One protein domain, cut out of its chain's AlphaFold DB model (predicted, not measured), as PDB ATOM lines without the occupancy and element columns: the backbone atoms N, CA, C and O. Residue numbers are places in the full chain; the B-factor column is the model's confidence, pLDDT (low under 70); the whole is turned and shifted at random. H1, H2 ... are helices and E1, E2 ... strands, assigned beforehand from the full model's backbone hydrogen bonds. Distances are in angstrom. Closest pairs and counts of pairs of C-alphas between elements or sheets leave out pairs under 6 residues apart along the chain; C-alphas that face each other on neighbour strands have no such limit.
ATOM      1  N   TYR A  41      69.940 231.010 219.378       94.69
ATOM      2  CA  TYR A  41      71.271 230.910 218.791       94.69
ATOM      3  C   TYR A  41      71.332 229.842 217.700       94.69
ATOM      4  O   TYR A  41      70.726 228.781 217.823       94.69
ATOM      5  N   TYR A  42      72.107 230.083 216.649       95.56
ATOM      6  CA  TYR A  42      72.401 229.097 215.616       95.56
ATOM      7  C   TYR A  42      73.912 228.921 215.498       95.56
ATOM      8  O   TYR A  42      74.638 229.890 215.304       95.56
ATOM      9  N   ALA A  43      74.387 227.686 215.656       93.88
ATOM     10  CA  ALA A  43      75.810 227.366 215.643       93.88
ATOM     11  C   ALA A  43      76.220 226.707 214.319       93.88
ATOM     12  O   ALA A  43      75.540 225.806 213.824       93.88
ATOM     13  N   LEU A  44      77.354 227.138 213.773       93.25
ATOM     14  CA  LEU A  44      78.038 226.532 212.637       93.25
ATOM     15  C   LEU A  44      79.429 226.068 213.075       93.25
ATOM     16  O   LEU A  44      80.120 226.796 213.779       93.25
ATOM     17  N   GLY A  45      79.870 224.903 212.601       87.50
ATOM     18  CA  GLY A  45      81.166 224.331 212.979       87.50
ATOM     19  C   GLY A  45      81.098 223.496 214.257       87.50
ATOM     20  O   GLY A  45      80.048 222.939 214.585       87.50
ATOM     21  N   ASP A  46      82.239 223.371 214.933       76.38
ATOM     22  CA  ASP A  46      82.400 222.497 216.099       76.38
ATOM     23  C   ASP A  46      81.514 222.904 217.281       76.38
ATOM     24  O   ASP A  46      81.137 224.064 217.455       76.38
ATOM     25  N   THR A  47      81.186 221.914 218.115       67.44
ATOM     26  CA  THR A  47      80.180 222.042 219.175       67.44
ATOM     27  C   THR A  47      80.739 222.355 220.559       67.44
ATOM     28  O   THR A  47      79.959 222.398 221.515       67.44
ATOM     29  N   ASP A  48      82.051 222.556 220.678       74.06
ATOM     30  CA  ASP A  48      82.760 222.419 221.957       74.06
ATOM     31  C   ASP A  48      83.386 223.729 222.463       74.06
ATOM     32  O   ASP A  48      84.047 223.734 223.501       74.06
ATOM     33  N   GLY A  49      83.149 224.844 221.765       77.94
ATOM     34  CA  GLY A  49      83.554 226.174 222.214       77.94
ATOM     35  C   GLY A  49      82.888 226.566 223.537       77.94
ATOM     36  O   GLY A  49      81.772 226.134 223.863       77.94
ATOM     37  N   GLY A  50      83.599 227.338 224.359       83.25
ATOM     38  CA  GLY A  50      83.127 227.642 225.711       83.25
ATOM     39  C   GLY A  50      81.933 228.595 225.722       83.25
ATOM     40  O   GLY A  50      81.049 228.434 226.569       83.25
ATOM     41  N   VAL A  51      81.829 229.513 224.750       87.31
ATOM     42  CA  VAL A  51      80.629 230.355 224.613       87.31
ATOM     43  C   VAL A  51      79.441 229.508 224.167       87.31
ATOM     44  O   VAL A  51      78.367 229.613 224.752       87.31
ATOM     45  N   LEU A  52      79.615 228.601 223.208       88.50
ATOM     46  CA  LEU A  52      78.558 227.690 222.779       88.50
ATOM     47  C   LEU A  52      78.062 226.805 223.933       88.50
ATOM     48  O   LEU A  52      76.855 226.602 224.087       88.50
ATOM     49  N   ASN A  53      78.963 226.305 224.778       86.00
ATOM     50  CA  ASN A  53      78.579 225.540 225.964       86.00
ATOM     51  C   ASN A  53      77.821 226.390 226.990       86.00
ATOM     52  O   ASN A  53      76.811 225.923 227.518       86.00
ATOM     53  N   TYR A  54      78.234 227.641 227.215       85.81
ATOM     54  CA  TYR A  54      77.462 228.594 228.016       85.81
ATOM     55  C   TYR A  54      76.055 228.800 227.424       85.81
ATOM     56  O   TYR A  54      75.050 228.678 228.131       85.81
ATOM     57  N   PHE A  55      75.960 228.999 226.109       88.81
ATOM     58  CA  PHE A  55      74.706 229.276 225.409       88.81
ATOM     59  C   PHE A  55      73.712 228.121 225.490       88.81
ATOM     60  O   PHE A  55      72.536 228.368 225.741       88.81
ATOM     61  N   LYS A  56      74.173 226.868 225.387       86.69
ATOM     62  CA  LYS A  56      73.329 225.671 225.576       86.69
ATOM     63  C   LYS A  56      72.590 225.655 226.923       86.69
ATOM     64  O   LYS A  56      71.581 224.966 227.046       86.69
ATOM     65  N   THR A  57      73.090 226.369 227.936       85.12
ATOM     66  CA  THR A  57      72.473 226.435 229.274       85.12
ATOM     67  C   THR A  57      71.533 227.626 229.471       85.12
ATOM     68  O   THR A  57      70.711 227.592 230.388       85.12
ATOM     69  N   LYS A  58      71.644 228.674 228.643       84.88
ATOM     70  CA  LYS A  58      70.932 229.956 228.819       84.88
ATOM     71  C   LYS A  58      69.934 230.263 227.702       84.88
ATOM     72  O   LYS A  58      68.910 230.887 227.959       84.88
ATOM     73  N   TYR A  59      70.223 229.828 226.479       89.38
ATOM     74  CA  TYR A  59      69.496 230.204 225.270       89.38
ATOM     75  C   TYR A  59      68.916 228.987 224.556       89.38
ATOM     76  O   TYR A  59      69.344 227.849 224.751       89.38
ATOM     77  N   THR A  60      67.926 229.234 223.699       92.06
ATOM     78  CA  THR A  60      67.312 228.180 222.884       92.06
ATOM     79  C   THR A  60      68.040 228.058 221.550       92.06
ATOM     80  O   THR A  60      68.365 229.063 220.922       92.06
ATOM     81  N   ALA A  61      68.289 226.833 221.089       92.62
ATOM     82  CA  ALA A  61      68.825 226.620 219.750       92.62
ATOM     83  C   ALA A  61      67.766 226.986 218.693       92.62
ATOM     84  O   ALA A  61      66.650 226.466 218.714       92.62
ATOM     85  N   GLY A  62      68.130 227.880 217.782       94.06
ATOM     86  CA  GLY A  62      67.357 228.274 216.613       94.06
ATOM     87  C   GLY A  62      67.704 227.445 215.376       94.06
ATOM     88  O   GLY A  62      68.257 226.345 215.446       94.06
ATOM     89  N   SER A  63      67.380 227.996 214.212       94.19
ATOM     90  CA  SER A  63      67.625 227.387 212.900       94.19
ATOM     91  C   SER A  63      68.342 228.366 211.980       94.19
ATOM     92  O   SER A  63      68.362 229.556 212.249       94.19
ATOM     93  N   ALA A  64      68.851 227.903 210.836       91.19
ATOM     94  CA  ALA A  64      69.485 228.783 209.848       91.19
ATOM     95  C   ALA A  64      68.579 229.927 209.343       91.19
ATOM     96  O   ALA A  64      69.082 230.932 208.847       91.19
ATOM     97  N   SER A  65      67.254 229.773 209.439       90.00
ATOM     98  CA  SER A  65      66.269 230.782 209.033       90.00
ATOM     99  C   SER A  65      65.748 231.646 210.180       90.00
ATOM    100  O   SER A  65      65.059 232.625 209.914       90.00
ATOM    101  N   ASP A  66      66.019 231.266 211.428       92.44
ATOM    102  CA  ASP A  66      65.446 231.907 212.612       92.44
ATOM    103  C   ASP A  66      66.411 231.781 213.793       92.44
ATOM    104  O   ASP A  66      66.504 230.728 214.432       92.44
ATOM    105  N   TYR A  67      67.195 232.838 213.993       95.31
ATOM    106  CA  TYR A  67      68.155 232.992 215.080       95.31
ATOM    107  C   TYR A  67      68.396 234.474 215.368       95.31
ATOM    108  O   TYR A  67      68.251 235.315 214.476       95.31
ATOM    109  N   ASP A  68      68.819 234.797 216.586       95.56
ATOM    110  CA  ASP A  68      69.275 236.135 216.985       95.56
ATOM    111  C   ASP A  68      70.802 236.233 216.997       95.56
ATOM    112  O   ASP A  68      71.369 237.272 216.650       95.56
ATOM    113  N   ILE A  69      71.459 235.116 217.327       95.88
ATOM    114  CA  ILE A  69      72.908 235.019 217.488       95.88
ATOM    115  C   ILE A  69      73.461 233.896 216.605       95.88
ATOM    116  O   ILE A  69      73.028 232.748 216.701       95.88
ATOM    117  N   LEU A  70      74.432 234.216 215.751       96.50
ATOM    118  CA  LEU A  70      75.200 233.250 214.966       96.50
ATOM    119  C   LEU A  70      76.503 232.918 215.701       96.50
ATOM    120  O   LEU A  70      77.361 233.787 215.837       96.50
ATOM    121  N   LEU A  71      76.684 231.671 216.130       94.56
ATOM    122  CA  LEU A  71      77.955 231.183 216.675       94.56
ATOM    123  C   LEU A  71      78.745 230.430 215.612       94.56
ATOM    124  O   LEU A  71      78.207 229.583 214.900       94.56
ATOM    125  N   LEU A  72      80.032 230.725 215.531       93.69
ATOM    126  CA  LEU A  72      80.958 230.167 214.561       93.69
ATOM    127  C   LEU A  72      82.082 229.467 215.311       93.69
ATOM    128  O   LEU A  72      82.917 230.129 215.923       93.69
ATOM    129  N   GLY A  73      82.096 228.141 215.244       89.19
ATOM    130  CA  GLY A  73      83.173 227.322 215.773       89.19
ATOM    131  C   GLY A  73      84.455 227.454 214.951       89.19
ATOM    132  O   GLY A  73      84.454 227.837 213.776       89.19
ATOM    133  N   ASP A  74      85.569 227.082 215.566       79.25
ATOM    134  CA  ASP A  74      86.913 227.233 215.010       79.25
ATOM    135  C   ASP A  74      87.338 226.158 213.990       79.25
ATOM    136  O   ASP A  74      88.426 226.259 213.416       79.25
ATOM    137  N   SER A  75      86.497 225.154 213.719       85.88
ATOM    138  CA  SER A  75      86.694 224.200 212.614       85.88
ATOM    139  C   SER A  75      86.326 224.747 211.241       85.88
ATOM    140  O   SER A  75      86.629 224.126 210.217       85.88
ATOM    141  N   LEU A  76      85.671 225.903 211.198       90.25
ATOM    142  CA  LEU A  76      85.298 226.557 209.957       90.25
ATOM    143  C   LEU A  76      86.520 227.175 209.268       90.25
ATOM    144  O   LEU A  76      87.479 227.604 209.904       90.25
ATOM    145  N   SER A  77      86.452 227.268 207.941       90.56
ATOM    146  CA  SER A  77      87.433 228.002 207.137       90.56
ATOM    147  C   SER A  77      86.811 229.273 206.566       90.56
ATOM    148  O   SER A  77      85.616 229.308 206.270       90.56
ATOM    149  N   ALA A  78      87.614 230.328 206.407       92.12
ATOM    150  CA  ALA A  78      87.170 231.635 205.920       92.12
ATOM    151  C   ALA A  78      86.902 231.668 204.402       92.12
ATOM    152  O   ALA A  78      87.485 232.467 203.660       92.12
ATOM    153  N   ASP A  79      86.016 230.799 203.927       95.12
ATOM    154  CA  ASP A  79      85.603 230.752 202.531       95.12
ATOM    155  C   ASP A  79      84.574 231.847 202.175       95.12
ATOM    156  O   ASP A  79      84.080 232.603 203.018       95.12
ATOM    157  N   ALA A  80      84.258 231.961 200.881       95.75
ATOM    158  CA  ALA A  80      83.313 232.963 200.390       95.75
ATOM    159  C   ALA A  80      81.887 232.769 200.943       95.75
ATOM    160  O   ALA A  80      81.163 233.752 201.110       95.75
ATOM    161  N   SER A  81      81.491 231.530 201.240       95.62
ATOM    162  CA  SER A  81      80.164 231.204 201.767       95.62
ATOM    163  C   SER A  81      80.031 231.645 203.222       95.62
ATOM    164  O   SER A  81      79.038 232.277 203.592       95.62
ATOM    165  N   LEU A  82      81.051 231.382 204.041       95.62
ATOM    166  CA  LEU A  82      81.095 231.833 205.426       95.62
ATOM    167  C   LEU A  82      81.098 233.362 205.496       95.62
ATOM    168  O   LEU A  82      80.297 233.942 206.226       95.62
ATOM    169  N   LYS A  83      81.920 234.028 204.675       96.44
ATOM    170  CA  LYS A  83      81.949 235.500 204.595       96.44
ATOM    171  C   LYS A  83      80.588 236.092 204.242       96.44
ATOM    172  O   LYS A  83      80.160 237.057 204.878       96.44
ATOM    173  N   ALA A  84      79.896 235.507 203.265       96.50
ATOM    174  CA  ALA A  84      78.554 235.935 202.885       96.50
ATOM    175  C   ALA A  84      77.543 235.731 204.024       96.50
ATOM    176  O   ALA A  84      76.763 236.636 204.310       96.50
ATOM    177  N   THR A  85      77.605 234.585 204.708       96.62
ATOM    178  CA  THR A  85      76.729 234.257 205.846       96.62
ATOM    179  C   THR A  85      76.913 235.251 206.992       96.62
ATOM    180  O   THR A  85      75.941 235.830 207.472       96.62
ATOM    181  N   VAL A  86      78.161 235.521 207.381       95.81
ATOM    182  CA  VAL A  86      78.488 236.477 208.449       95.81
ATOM    183  C   VAL A  86      78.058 237.894 208.088       95.81
ATOM    184  O   VAL A  86      77.422 238.574 208.889       95.81
ATOM    185  N   THR A  87      78.355 238.332 206.864       94.56
ATOM    186  CA  THR A  87      77.964 239.668 206.392       94.56
ATOM    187  C   THR A  87      76.444 239.822 206.383       94.56
ATOM    188  O   THR A  87      75.921 240.859 206.792       94.56
ATOM    189  N   GLN A  88      75.720 238.790 205.945       95.12
ATOM    190  CA  GLN A  88      74.261 238.788 205.942       95.12
ATOM    191  C   GLN A  88      73.694 238.868 207.363       95.12
ATOM    192  O   GLN A  88      72.814 239.695 207.595       95.12
ATOM    193  N   ALA A  89      74.207 238.068 208.301       96.06
ATOM    194  CA  ALA A  89      73.780 238.097 209.701       96.06
ATOM    195  C   ALA A  89      73.942 239.506 210.303       96.06
ATOM    196  O   ALA A  89      72.978 240.084 210.805       96.06
ATOM    197  N   LEU A  90      75.122 240.115 210.145       93.88
ATOM    198  CA  LEU A  90      75.397 241.469 210.643       93.88
ATOM    199  C   LEU A  90      74.512 242.530 209.966       93.88
ATOM    200  O   LEU A  90      73.977 243.415 210.633       93.88
ATOM    201  N   THR A  91      74.274 242.415 208.654       92.56
ATOM    202  CA  THR A  91      73.370 243.322 207.914       92.56
ATOM    203  C   THR A  91      71.925 243.227 208.415       92.56
ATOM    204  O   THR A  91      71.193 244.214 208.391       92.56
ATOM    205  N   GLN A  92      71.509 242.055 208.895       92.69
ATOM    206  CA  GLN A  92      70.200 241.832 209.514       92.69
ATOM    207  C   GLN A  92      70.145 242.266 210.989       92.69
ATOM    208  O   GLN A  92      69.121 242.070 211.642       92.69
ATOM    209  N   GLY A  93      71.222 242.848 211.524       91.75
ATOM    210  CA  GLY A  93      71.310 243.281 212.917       91.75
ATOM    211  C   GLY A  93      71.502 242.135 213.912       91.75
ATOM    212  O   GLY A  93      71.265 242.333 215.099       91.75
ATOM    213  N   LYS A  94      71.903 240.950 213.441       94.25
ATOM    214  CA  LYS A  94      72.201 239.791 214.288       94.25
ATOM    215  C   LYS A  94      73.576 239.933 214.931       94.25
ATOM    216  O   LYS A  94      74.454 240.622 214.405       94.25
ATOM    217  N   GLU A  95      73.767 239.245 216.047       95.44
ATOM    218  CA  GLU A  95      75.077 239.133 216.684       95.44
ATOM    219  C   GLU A  95      75.840 237.956 216.079       95.44
ATOM    220  O   GLU A  95      75.265 236.899 215.811       95.44
ATOM    221  N   VAL A  96      77.138 238.130 215.845       95.75
ATOM    222  CA  VAL A  96      78.014 237.066 215.344       95.75
ATOM    223  C   VAL A  96      79.130 236.835 216.340       95.75
ATOM    224  O   VAL A  96      79.865 237.760 216.668       95.75
ATOM    225  N   ILE A  97      79.290 235.600 216.796       94.12
ATOM    226  CA  ILE A  97      80.317 235.210 217.754       94.12
ATOM    227  C   ILE A  97      81.247 234.211 217.082       94.12
ATOM    228  O   ILE A  97      80.819 233.139 216.666       94.12
ATOM    229  N   PHE A  98      82.528 234.553 217.001       92.44
ATOM    230  CA  PHE A  98      83.583 233.600 216.683       92.44
ATOM    231  C   PHE A  98      84.010 232.948 217.993       92.44
ATOM    232  O   PHE A  98      84.568 233.628 218.851       92.44
ATOM    233  N   ASP A  99      83.703 231.666 218.155       88.62
ATOM    234  CA  ASP A  99      83.908 230.903 219.383       88.62
ATOM    235  C   ASP A  99      85.042 229.895 219.190       88.62
ATOM    236  O   ASP A  99      85.002 229.034 218.308       88.62
ATOM    237  N   GLY A 100      86.095 230.051 219.986       75.75
ATOM    238  CA  GLY A 100      87.276 229.207 219.929       75.75
ATOM    239  C   GLY A 100      87.176 228.055 220.914       75.75
ATOM    240  O   GLY A 100      86.591 228.177 221.989       75.75
ATOM    241  N   SER A 101      87.825 226.939 220.586       71.69
ATOM    242  CA  SER A 101      88.209 225.971 221.613       71.69
ATOM    243  C   SER A 101      89.129 226.629 222.659       71.69
ATOM    244  O   SER A 101      89.847 227.594 222.363       71.69
ATOM    245  N   ALA A 102      89.092 226.130 223.902       58.28
ATOM    246  CA  ALA A 102      89.878 226.668 225.014       58.28
ATOM    247  C   ALA A 102      91.368 226.808 224.625       58.28
ATOM    248  O   ALA A 102      91.994 225.849 224.174       58.28
ATOM    249  N   GLY A 103      91.931 228.021 224.751       56.62
ATOM    250  CA  GLY A 103      93.276 228.365 224.252       56.62
ATOM    251  C   GLY A 103      93.302 229.335 223.055       56.62
ATOM    252  O   GLY A 103      94.383 229.704 222.583       56.62
ATOM    253  N   GLY A 104      92.132 229.763 222.565       54.91
ATOM    254  CA  GLY A 104      91.827 231.148 222.159       54.91
ATOM    255  C   GLY A 104      92.484 231.747 220.908       54.91
ATOM    256  O   GLY A 104      92.213 232.890 220.550       54.91
ATOM    257  N   LYS A 105      93.336 231.031 220.169       64.25
ATOM    258  CA  LYS A 105      94.008 231.641 218.994       64.25
ATOM    259  C   LYS A 105      93.204 231.564 217.696       64.25
ATOM    260  O   LYS A 105      93.403 232.387 216.798       64.25
ATOM    261  N   LYS A 106      92.305 230.587 217.564       72.75
ATOM    262  CA  LYS A 106      91.636 230.316 216.283       72.75
ATOM    263  C   LYS A 106      90.410 231.190 216.027       72.75
ATOM    264  O   LYS A 106      90.258 231.645 214.900       72.75
ATOM    265  N   ALA A 107      89.617 231.518 217.051       77.44
ATOM    266  CA  ALA A 107      88.490 232.447 216.913       77.44
ATOM    267  C   ALA A 107      88.935 233.822 216.400       77.44
ATOM    268  O   ALA A 107      88.400 234.332 215.417       77.44
ATOM    269  N   ALA A 108      89.984 234.382 217.011       81.19
ATOM    270  CA  ALA A 108      90.590 235.638 216.581       81.19
ATOM    271  C   ALA A 108      91.116 235.573 215.135       81.19
ATOM    272  O   ALA A 108      90.971 236.530 214.376       81.19
ATOM    273  N   THR A 109      91.710 234.441 214.743       86.81
ATOM    274  CA  THR A 109      92.206 234.227 213.374       86.81
ATOM    275  C   THR A 109      91.052 234.208 212.375       86.81
ATOM    276  O   THR A 109      91.070 234.972 211.414       86.81
ATOM    277  N   LEU A 110      90.014 233.411 212.639       89.12
ATOM    278  CA  LEU A 110      88.845 233.297 211.771       89.12
ATOM    279  C   LEU A 110      88.103 234.638 211.644       89.12
ATOM    280  O   LEU A 110      87.754 235.039 210.535       89.12
ATOM    281  N   ALA A 111      87.938 235.377 212.745       90.38
ATOM    282  CA  ALA A 111      87.384 236.731 212.727       90.38
ATOM    283  C   ALA A 111      88.208 237.676 211.834       90.38
ATOM    284  O   ALA A 111      87.651 238.391 210.997       90.38
ATOM    285  N   GLY A 112      89.540 237.623 211.946       90.25
ATOM    286  CA  GLY A 112      90.453 238.397 211.105       90.25
ATOM    287  C   GLY A 112      90.330 238.055 209.620       90.25
ATOM    288  O   GLY A 112      90.317 238.948 208.777       90.25
ATOM    289  N   GLU A 113      90.186 236.779 209.279       91.94
ATOM    290  CA  GLU A 113      90.058 236.335 207.887       91.94
ATOM    291  C   GLU A 113      88.680 236.639 207.276       91.94
ATOM    292  O   GLU A 113      88.579 236.893 206.067       91.94
ATOM    293  N   VAL A 114      87.620 236.602 208.090       92.12
ATOM    294  CA  VAL A 114      86.231 236.815 207.659       92.12
ATOM    295  C   VAL A 114      85.867 238.298 207.614       92.12
ATOM    296  O   VAL A 114      85.316 238.749 206.609       92.12
ATOM    297  N   LEU A 115      86.189 239.054 208.665       91.31
ATOM    298  CA  LEU A 115      85.790 240.455 208.846       91.31
ATOM    299  C   LEU A 115      86.944 241.455 208.701       91.31
ATOM    300  O   LEU A 115      86.703 242.660 208.689       91.31
ATOM    301  N   GLY A 116      88.192 240.989 208.593       88.62
ATOM    302  CA  GLY A 116      89.363 241.868 208.510       88.62
ATOM    303  C   GLY A 116      89.781 242.484 209.849       88.62
ATOM    304  O   GLY A 116      90.655 243.347 209.861       88.62
ATOM    305  N   SER A 117      89.175 242.062 210.964       83.56
ATOM    306  CA  SER A 117      89.462 242.563 212.311       83.56
ATOM    307  C   SER A 117      89.632 241.409 213.292       83.56
ATOM    308  O   SER A 117      88.875 240.440 213.249       83.56
ATOM    309  N   SER A 118      90.614 241.513 214.185       80.94
ATOM    310  CA  SER A 118      90.868 240.508 215.212       80.94
ATOM    311  C   SER A 118      91.355 241.131 216.516       80.94
ATOM    312  O   SER A 118      92.017 242.169 216.544       80.94
ATOM    313  N   VAL A 119      91.033 240.456 217.613       82.75
ATOM    314  CA  VAL A 119      91.551 240.720 218.955       82.75
ATOM    315  C   VAL A 119      91.856 239.374 219.595       82.75
ATOM    316  O   VAL A 119      91.107 238.422 219.398       82.75
ATOM    317  N   GLN A 120      92.976 239.266 220.311       81.75
ATOM    318  CA  GLN A 120      93.311 238.029 221.015       81.75
ATOM    319  C   GLN A 120      92.365 237.862 222.208       81.75
ATOM    320  O   GLN A 120      92.443 238.632 223.161       81.75
ATOM    321  N   ALA A 121      91.467 236.887 222.112       79.88
ATOM    322  CA  ALA A 121      90.473 236.520 223.114       79.88
ATOM    323  C   ALA A 121      89.997 235.087 222.837       79.88
ATOM    324  O   ALA A 121      90.177 234.593 221.722       79.88
ATOM    325  N   ASP A 122      89.374 234.435 223.819       81.50
ATOM    326  CA  ASP A 122      88.869 233.068 223.644       81.50
ATOM    327  C   ASP A 122      87.704 233.005 222.649       81.50
ATOM    328  O   ASP A 122      87.613 232.082 221.837       81.50
ATOM    329  N   ALA A 123      86.866 234.039 222.657       87.94
ATOM    330  CA  ALA A 123      85.856 234.283 221.644       87.94
ATOM    331  C   ALA A 123      85.737 235.784 221.344       87.94
ATOM    332  O   ALA A 123      86.193 236.637 222.110       87.94
ATOM    333  N   VAL A 124      85.138 236.126 220.205       89.38
ATOM    334  CA  VAL A 124      84.935 237.521 219.791       89.38
ATOM    335  C   VAL A 124      83.526 237.699 219.246       89.38
ATOM    336  O   VAL A 124      83.156 237.070 218.255       89.38
ATOM    337  N   MET A 125      82.756 238.587 219.872       92.50
ATOM    338  CA  MET A 125      81.431 238.989 219.411       92.50
ATOM    339  C   MET A 125      81.523 240.228 218.519       92.50
ATOM    340  O   MET A 125      82.222 241.193 218.835       92.50
ATOM    341  N   PHE A 126      80.751 240.227 217.441       93.81
ATOM    342  CA  PHE A 126      80.528 241.350 216.550       93.81
ATOM    343  C   PHE A 126      79.042 241.675 216.475       93.81
ATOM    344  O   PHE A 126      78.202 240.786 216.326       93.81
ATOM    345  N   LYS A 127      78.732 242.968 216.512       93.44
ATOM    346  CA  LYS A 127      77.410 243.506 216.191       93.44
ATOM    347  C   LYS A 127      77.553 244.796 215.402       93.44
ATOM    348  O   LYS A 127      78.570 245.480 215.517       93.44
ATOM    349  N   THR A 128      76.545 245.147 214.618       88.94
ATOM    350  CA  THR A 128      76.524 246.433 213.911       88.94
ATOM    351  C   THR A 128      76.630 247.580 214.914       88.94
ATOM    352  O   THR A 128      75.968 247.570 215.957       88.94
ATOM    353  N   ALA A 129      77.509 248.544 214.634       85.69
ATOM    354  CA  ALA A 129      77.656 249.710 215.491       85.69
ATOM    355  C   ALA A 129      76.328 250.498 215.536       85.69
ATOM    356  O   ALA A 129      75.656 250.600 214.507       85.69
ATOM    357  N   PRO A 130      75.941 251.091 216.682       79.12
ATOM    358  CA  PRO A 130      74.680 251.836 216.802       79.12
ATOM    359  C   PRO A 130      74.513 252.967 215.778       79.12
ATOM    360  O   PRO A 130      73.396 253.295 215.395       79.12
ATOM    361  N   GLU A 131      75.624 253.550 215.328       80.31
ATOM    362  CA  GLU A 131      75.656 254.648 214.355       80.31
ATOM    363  C   GLU A 131      75.738 254.159 212.895       80.31
ATOM    364  O   GLU A 131      75.764 254.969 211.976       80.31
ATOM    365  N   GLY A 132      75.741 252.841 212.660       69.62
ATOM    366  CA  GLY A 132      75.733 252.221 211.329       69.62
ATOM    367  C   GLY A 132      77.101 252.113 210.646       69.62
ATOM    368  O   GLY A 132      77.240 251.335 209.702       69.62
ATOM    369  N   ASP A 133      78.119 252.816 211.144       77.94
ATOM    370  CA  ASP A 133      79.478 252.749 210.606       77.94
ATOM    371  C   ASP A 133      80.289 251.630 211.283       77.94
ATOM    372  O   ASP A 133      80.839 251.780 212.376       77.94
ATOM    373  N   GLY A 134      80.376 250.482 210.607       86.12
ATOM    374  CA  GLY A 134      81.215 249.352 211.012       86.12
ATOM    375  C   GLY A 134      80.612 248.455 212.099       86.12
ATOM    376  O   GLY A 134      79.395 248.366 212.274       86.12
ATOM    377  N   TYR A 135      81.485 247.739 212.813       89.44
ATOM    378  CA  TYR A 135      81.097 246.738 213.807       89.44
ATOM    379  C   TYR A 135      81.668 247.074 215.183       89.44
ATOM    380  O   TYR A 135      82.852 247.393 215.312       89.44
ATOM    381  N   LEU A 136      80.846 246.932 216.223       90.75
ATOM    382  CA  LEU A 136      81.344 246.835 217.586       90.75
ATOM    383  C   LEU A 136      81.912 245.429 217.785       90.75
ATOM    384  O   LEU A 136      81.186 244.442 217.671       90.75
ATOM    385  N   MET A 137      83.198 245.363 218.111       91.12
ATOM    386  CA  MET A 137      83.909 244.133 218.441       91.12
ATOM    387  C   MET A 137      84.066 244.033 219.959       91.12
ATOM    388  O   MET A 137      84.620 244.940 220.579       91.12
ATOM    389  N   THR A 138      83.598 242.937 220.548       90.88
ATOM    390  CA  THR A 138      83.679 242.678 221.991       90.88
ATOM    391  C   THR A 138      84.443 241.372 222.219       90.88
ATOM    392  O   THR A 138      83.938 240.314 221.837       90.88
ATOM    393  N   PRO A 139      85.662 241.409 222.785       87.88
ATOM    394  CA  PRO A 139      86.353 240.193 223.194       87.88
ATOM    395  C   PRO A 139      85.603 239.538 224.356       87.88
ATOM    396  O   PRO A 139      85.120 240.236 225.243       87.88
ATOM    397  N   VAL A 140      85.539 238.212 224.353       85.25
ATOM    398  CA  VAL A 140      84.952 237.395 225.418       85.25
ATOM    399  C   VAL A 140      86.061 236.543 226.019       85.25
ATOM    400  O   VAL A 140      86.811 235.880 225.297       85.25
ATOM    401  N   ASP A 141      86.167 236.576 227.340       81.69
ATOM    402  CA  ASP A 141      87.189 235.869 228.102       81.69
ATOM    403  C   ASP A 141      86.567 234.682 228.846       81.69
ATOM    404  O   ASP A 141      85.615 234.842 229.621       81.69
ATOM    405  N   LEU A 142      87.094 233.484 228.591       74.81
ATOM    406  CA  LEU A 142      86.613 232.233 229.174       74.81
ATOM    407  C   LEU A 142      87.504 231.741 230.326       74.81
ATOM    408  O   LEU A 142      87.231 230.675 230.877       74.81
ATOM    409  N   SER A 143      88.523 232.507 230.734       60.56
ATOM    410  CA  SER A 143      89.548 232.125 231.726       60.56
ATOM    411  C   SER A 143      89.040 231.802 233.137       60.56
ATOM    412  O   SER A 143      89.808 231.323 233.977       60.56
ATOM    413  N   SER A 144      87.749 231.984 233.427       53.28
ATOM    414  CA  SER A 144      87.161 231.418 234.640       53.28
ATOM    415  C   SER A 144      86.896 229.920 234.431       53.28
ATOM    416  O   SER A 144      86.249 229.517 233.465       53.28
ATOM    417  N   GLY A 145      87.361 229.064 235.348       50.84
ATOM    418  CA  GLY A 145      87.228 227.599 235.261       50.84
ATOM    419  C   GLY A 145      85.795 227.039 235.208       50.84
ATOM    420  O   GLY A 145      85.624 225.832 235.321       50.84
ATOM    421  N   GLN A 146      84.775 227.889 235.051       52.38
ATOM    422  CA  GLN A 146      83.381 227.514 234.819       52.38
ATOM    423  C   GLN A 146      83.051 227.248 233.341       52.38
ATOM    424  O   GLN A 146      82.082 226.542 233.074       52.38
ATOM    425  N   TYR A 147      83.841 227.768 232.390       51.34
ATOM    426  CA  TYR A 147      83.575 227.618 230.946       51.34
ATOM    427  C   TYR A 147      84.625 226.777 230.205       51.34
ATOM    428  O   TYR A 147      84.436 226.445 229.035       51.34
ATOM    429  N   SER A 148      85.716 226.408 230.885       47.50
ATOM    430  CA  SER A 148      86.724 225.482 230.366       47.50
ATOM    431  C   SER A 148      86.214 224.042 230.438       47.50
ATOM    432  O   SER A 148      85.858 223.557 231.512       47.50
ATOM    433  N   THR A 149      86.213 223.332 229.311       44.09
ATOM    434  CA  THR A 149      86.024 221.869 229.265       44.09
ATOM    435  C   THR A 149      87.305 221.108 229.624       44.09
ATOM    436  O   THR A 149      87.255 219.915 229.923       44.09
ATOM    437  N   SER A 163      88.621 239.102 234.399       58.62
ATOM    438  CA  SER A 163      88.255 239.809 233.184       58.62
ATOM    439  C   SER A 163      86.827 240.309 233.351       58.62
ATOM    440  O   SER A 163      85.955 239.527 233.715       58.62
ATOM    441  N   ASP A 164      86.575 241.592 233.090       67.25
ATOM    442  CA  ASP A 164      85.217 242.164 233.123       67.25
ATOM    443  C   ASP A 164      84.376 241.777 231.884       67.25
ATOM    444  O   ASP A 164      83.240 242.223 231.726       67.25
ATOM    445  N   ASN A 165      84.934 240.940 231.004       75.69
ATOM    446  CA  ASN A 165      84.360 240.525 229.727       75.69
ATOM    447  C   ASN A 165      84.010 239.024 229.714       75.69
ATOM    448  O   ASN A 165      84.290 238.311 228.747       75.69
ATOM    449  N   THR A 166      83.421 238.523 230.801       81.12
ATOM    450  CA  THR A 166      82.921 237.137 230.873       81.12
ATOM    451  C   THR A 166      81.593 236.957 230.120       81.12
ATOM    452  O   THR A 166      80.866 237.936 229.917       81.12
ATOM    453  N   PRO A 167      81.204 235.717 229.752       81.50
ATOM    454  CA  PRO A 167      79.894 235.448 229.161       81.50
ATOM    455  C   PRO A 167      78.705 235.991 229.973       81.50
ATOM    456  O   PRO A 167      77.810 236.588 229.386       81.50
ATOM    457  N   ASP A 168      78.697 235.856 231.305       81.75
ATOM    458  CA  ASP A 168      77.601 236.373 232.149       81.75
ATOM    459  C   ASP A 168      77.536 237.918 232.182       81.75
ATOM    460  O   ASP A 168      76.483 238.489 232.463       81.75
ATOM    461  N   GLN A 169      78.640 238.618 231.897       81.94
ATOM    462  CA  GLN A 169      78.659 240.086 231.828       81.94
ATOM    463  C   GLN A 169      78.229 240.605 230.454       81.94
ATOM    464  O   GLN A 169      77.564 241.642 230.379       81.94
ATOM    465  N   ILE A 170      78.602 239.892 229.388       82.44
ATOM    466  CA  ILE A 170      78.358 240.295 227.997       82.44
ATOM    467  C   ILE A 170      76.953 239.897 227.531       82.44
ATOM    468  O   ILE A 170      76.300 240.688 226.851       82.44
ATOM    469  N   PHE A 171      76.487 238.701 227.896       83.06
ATOM    470  CA  PHE A 171      75.224 238.134 227.428       83.06
ATOM    471  C   PHE A 171      74.189 238.157 228.567       83.06
ATOM    472  O   PHE A 171      74.270 237.349 229.498       83.06
TER     473      PHE A 171
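What this domain is: This is residues 41 to 149 and 163 to 171 of the 172 residues of an uncharacterized protein of Tatumella ptyseos ATCC 33301 (UniProt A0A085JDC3). A strongly twisted sheet of five strands forms the middle of this domain, with helices over both faces: H2 and H3 cover one face, and H1 covers the other. The short helix H4, near H1, only grazes the sheet. The printed part has 118 residues, with four named helices and five named strands in the order E1, H1, E2, H2, E3, H3, E4, E5, H4. The sheet is mixed, in the order E1, E2, E3, E4, E5, with E1, E2 and E3 parallel and E4 antiparallel to both E3 and E5; the class is mixed, helices and strands. The whole is compact and rounded, with a radius of gyration of the C-alphas of 12.9 A and spans of 34 by 28 by 27 A.

Where its parts are: E1, residues 41 to 44, begins at C-alpha 41 (71.271, 230.910, 218.791). H1 is residues 50 to 58, 12.8 A long, and E2 is residues 69 to 73. H2, residues 80 to 91, is 16.2 A long and begins at C-alpha 80 (83.313, 232.963, 200.390). E3 is residues 95 to 99, and H3, residues 105 to 115, is 15.8 A long. E4, residues 123 to 128, is 17.2 A long, and E5, residues 135 to 140, is 15.4 A long. H4, residues 167 to 170, ends at C-alpha 170 (78.358, 240.295, 227.997).

How they stand to each other: E1 and E2 are parallel, with N 42 and O 69 at 2.8 A; E2 and E3 are parallel, with N 70 and O 95 at 2.8 A. E3 and E4 are antiparallel, with N 126 and O 96 at 2.7 A; the hairpin E4 and E5 has N 138 and O 125 at 2.8 A. E1, H1, E2 is a strand-helix-strand unit, two parallel neighbour strands with a helix between, with a left-handed crossover; that of E2, H2, E3 is right-handed. H1 runs along the strands at a height over the sheet of 9.3 A, over E2 and only just over E3, with 3 C-alphas there. On the opposite face, H2 and H3 run along the strands at heights of 9.5 A and 8.5 A. H2 touches H3 with residues 82 to 86 alone, about perpendicular at 78 degrees; the closest C-alphas, of Lys 83 and Val 114, are 5.4 A apart. H4 is close but not clearly touching H1, the closest C-alphas, of Val 51 and Pro 167, being 6.9 A apart. In H2 and H3 every O i to N i+4 pair is within hydrogen-bond range, in H1 4 of 5; H4 is too short for one.

The domain as a whole: The C-alphas farthest apart, of Glu 131 and Thr 149, are 37.5 A apart. Residues 150 to 162 are not printed, and C-alphas 149 and 163 are 18.5 A apart across this cut, in the link E5 to H4. Of the links printed whole, none is long. The mean pLDDT of the printed part is 84.3; it is under 70 at residues 47, 102 to 105, 132, 143 to 149 and 163 to 164.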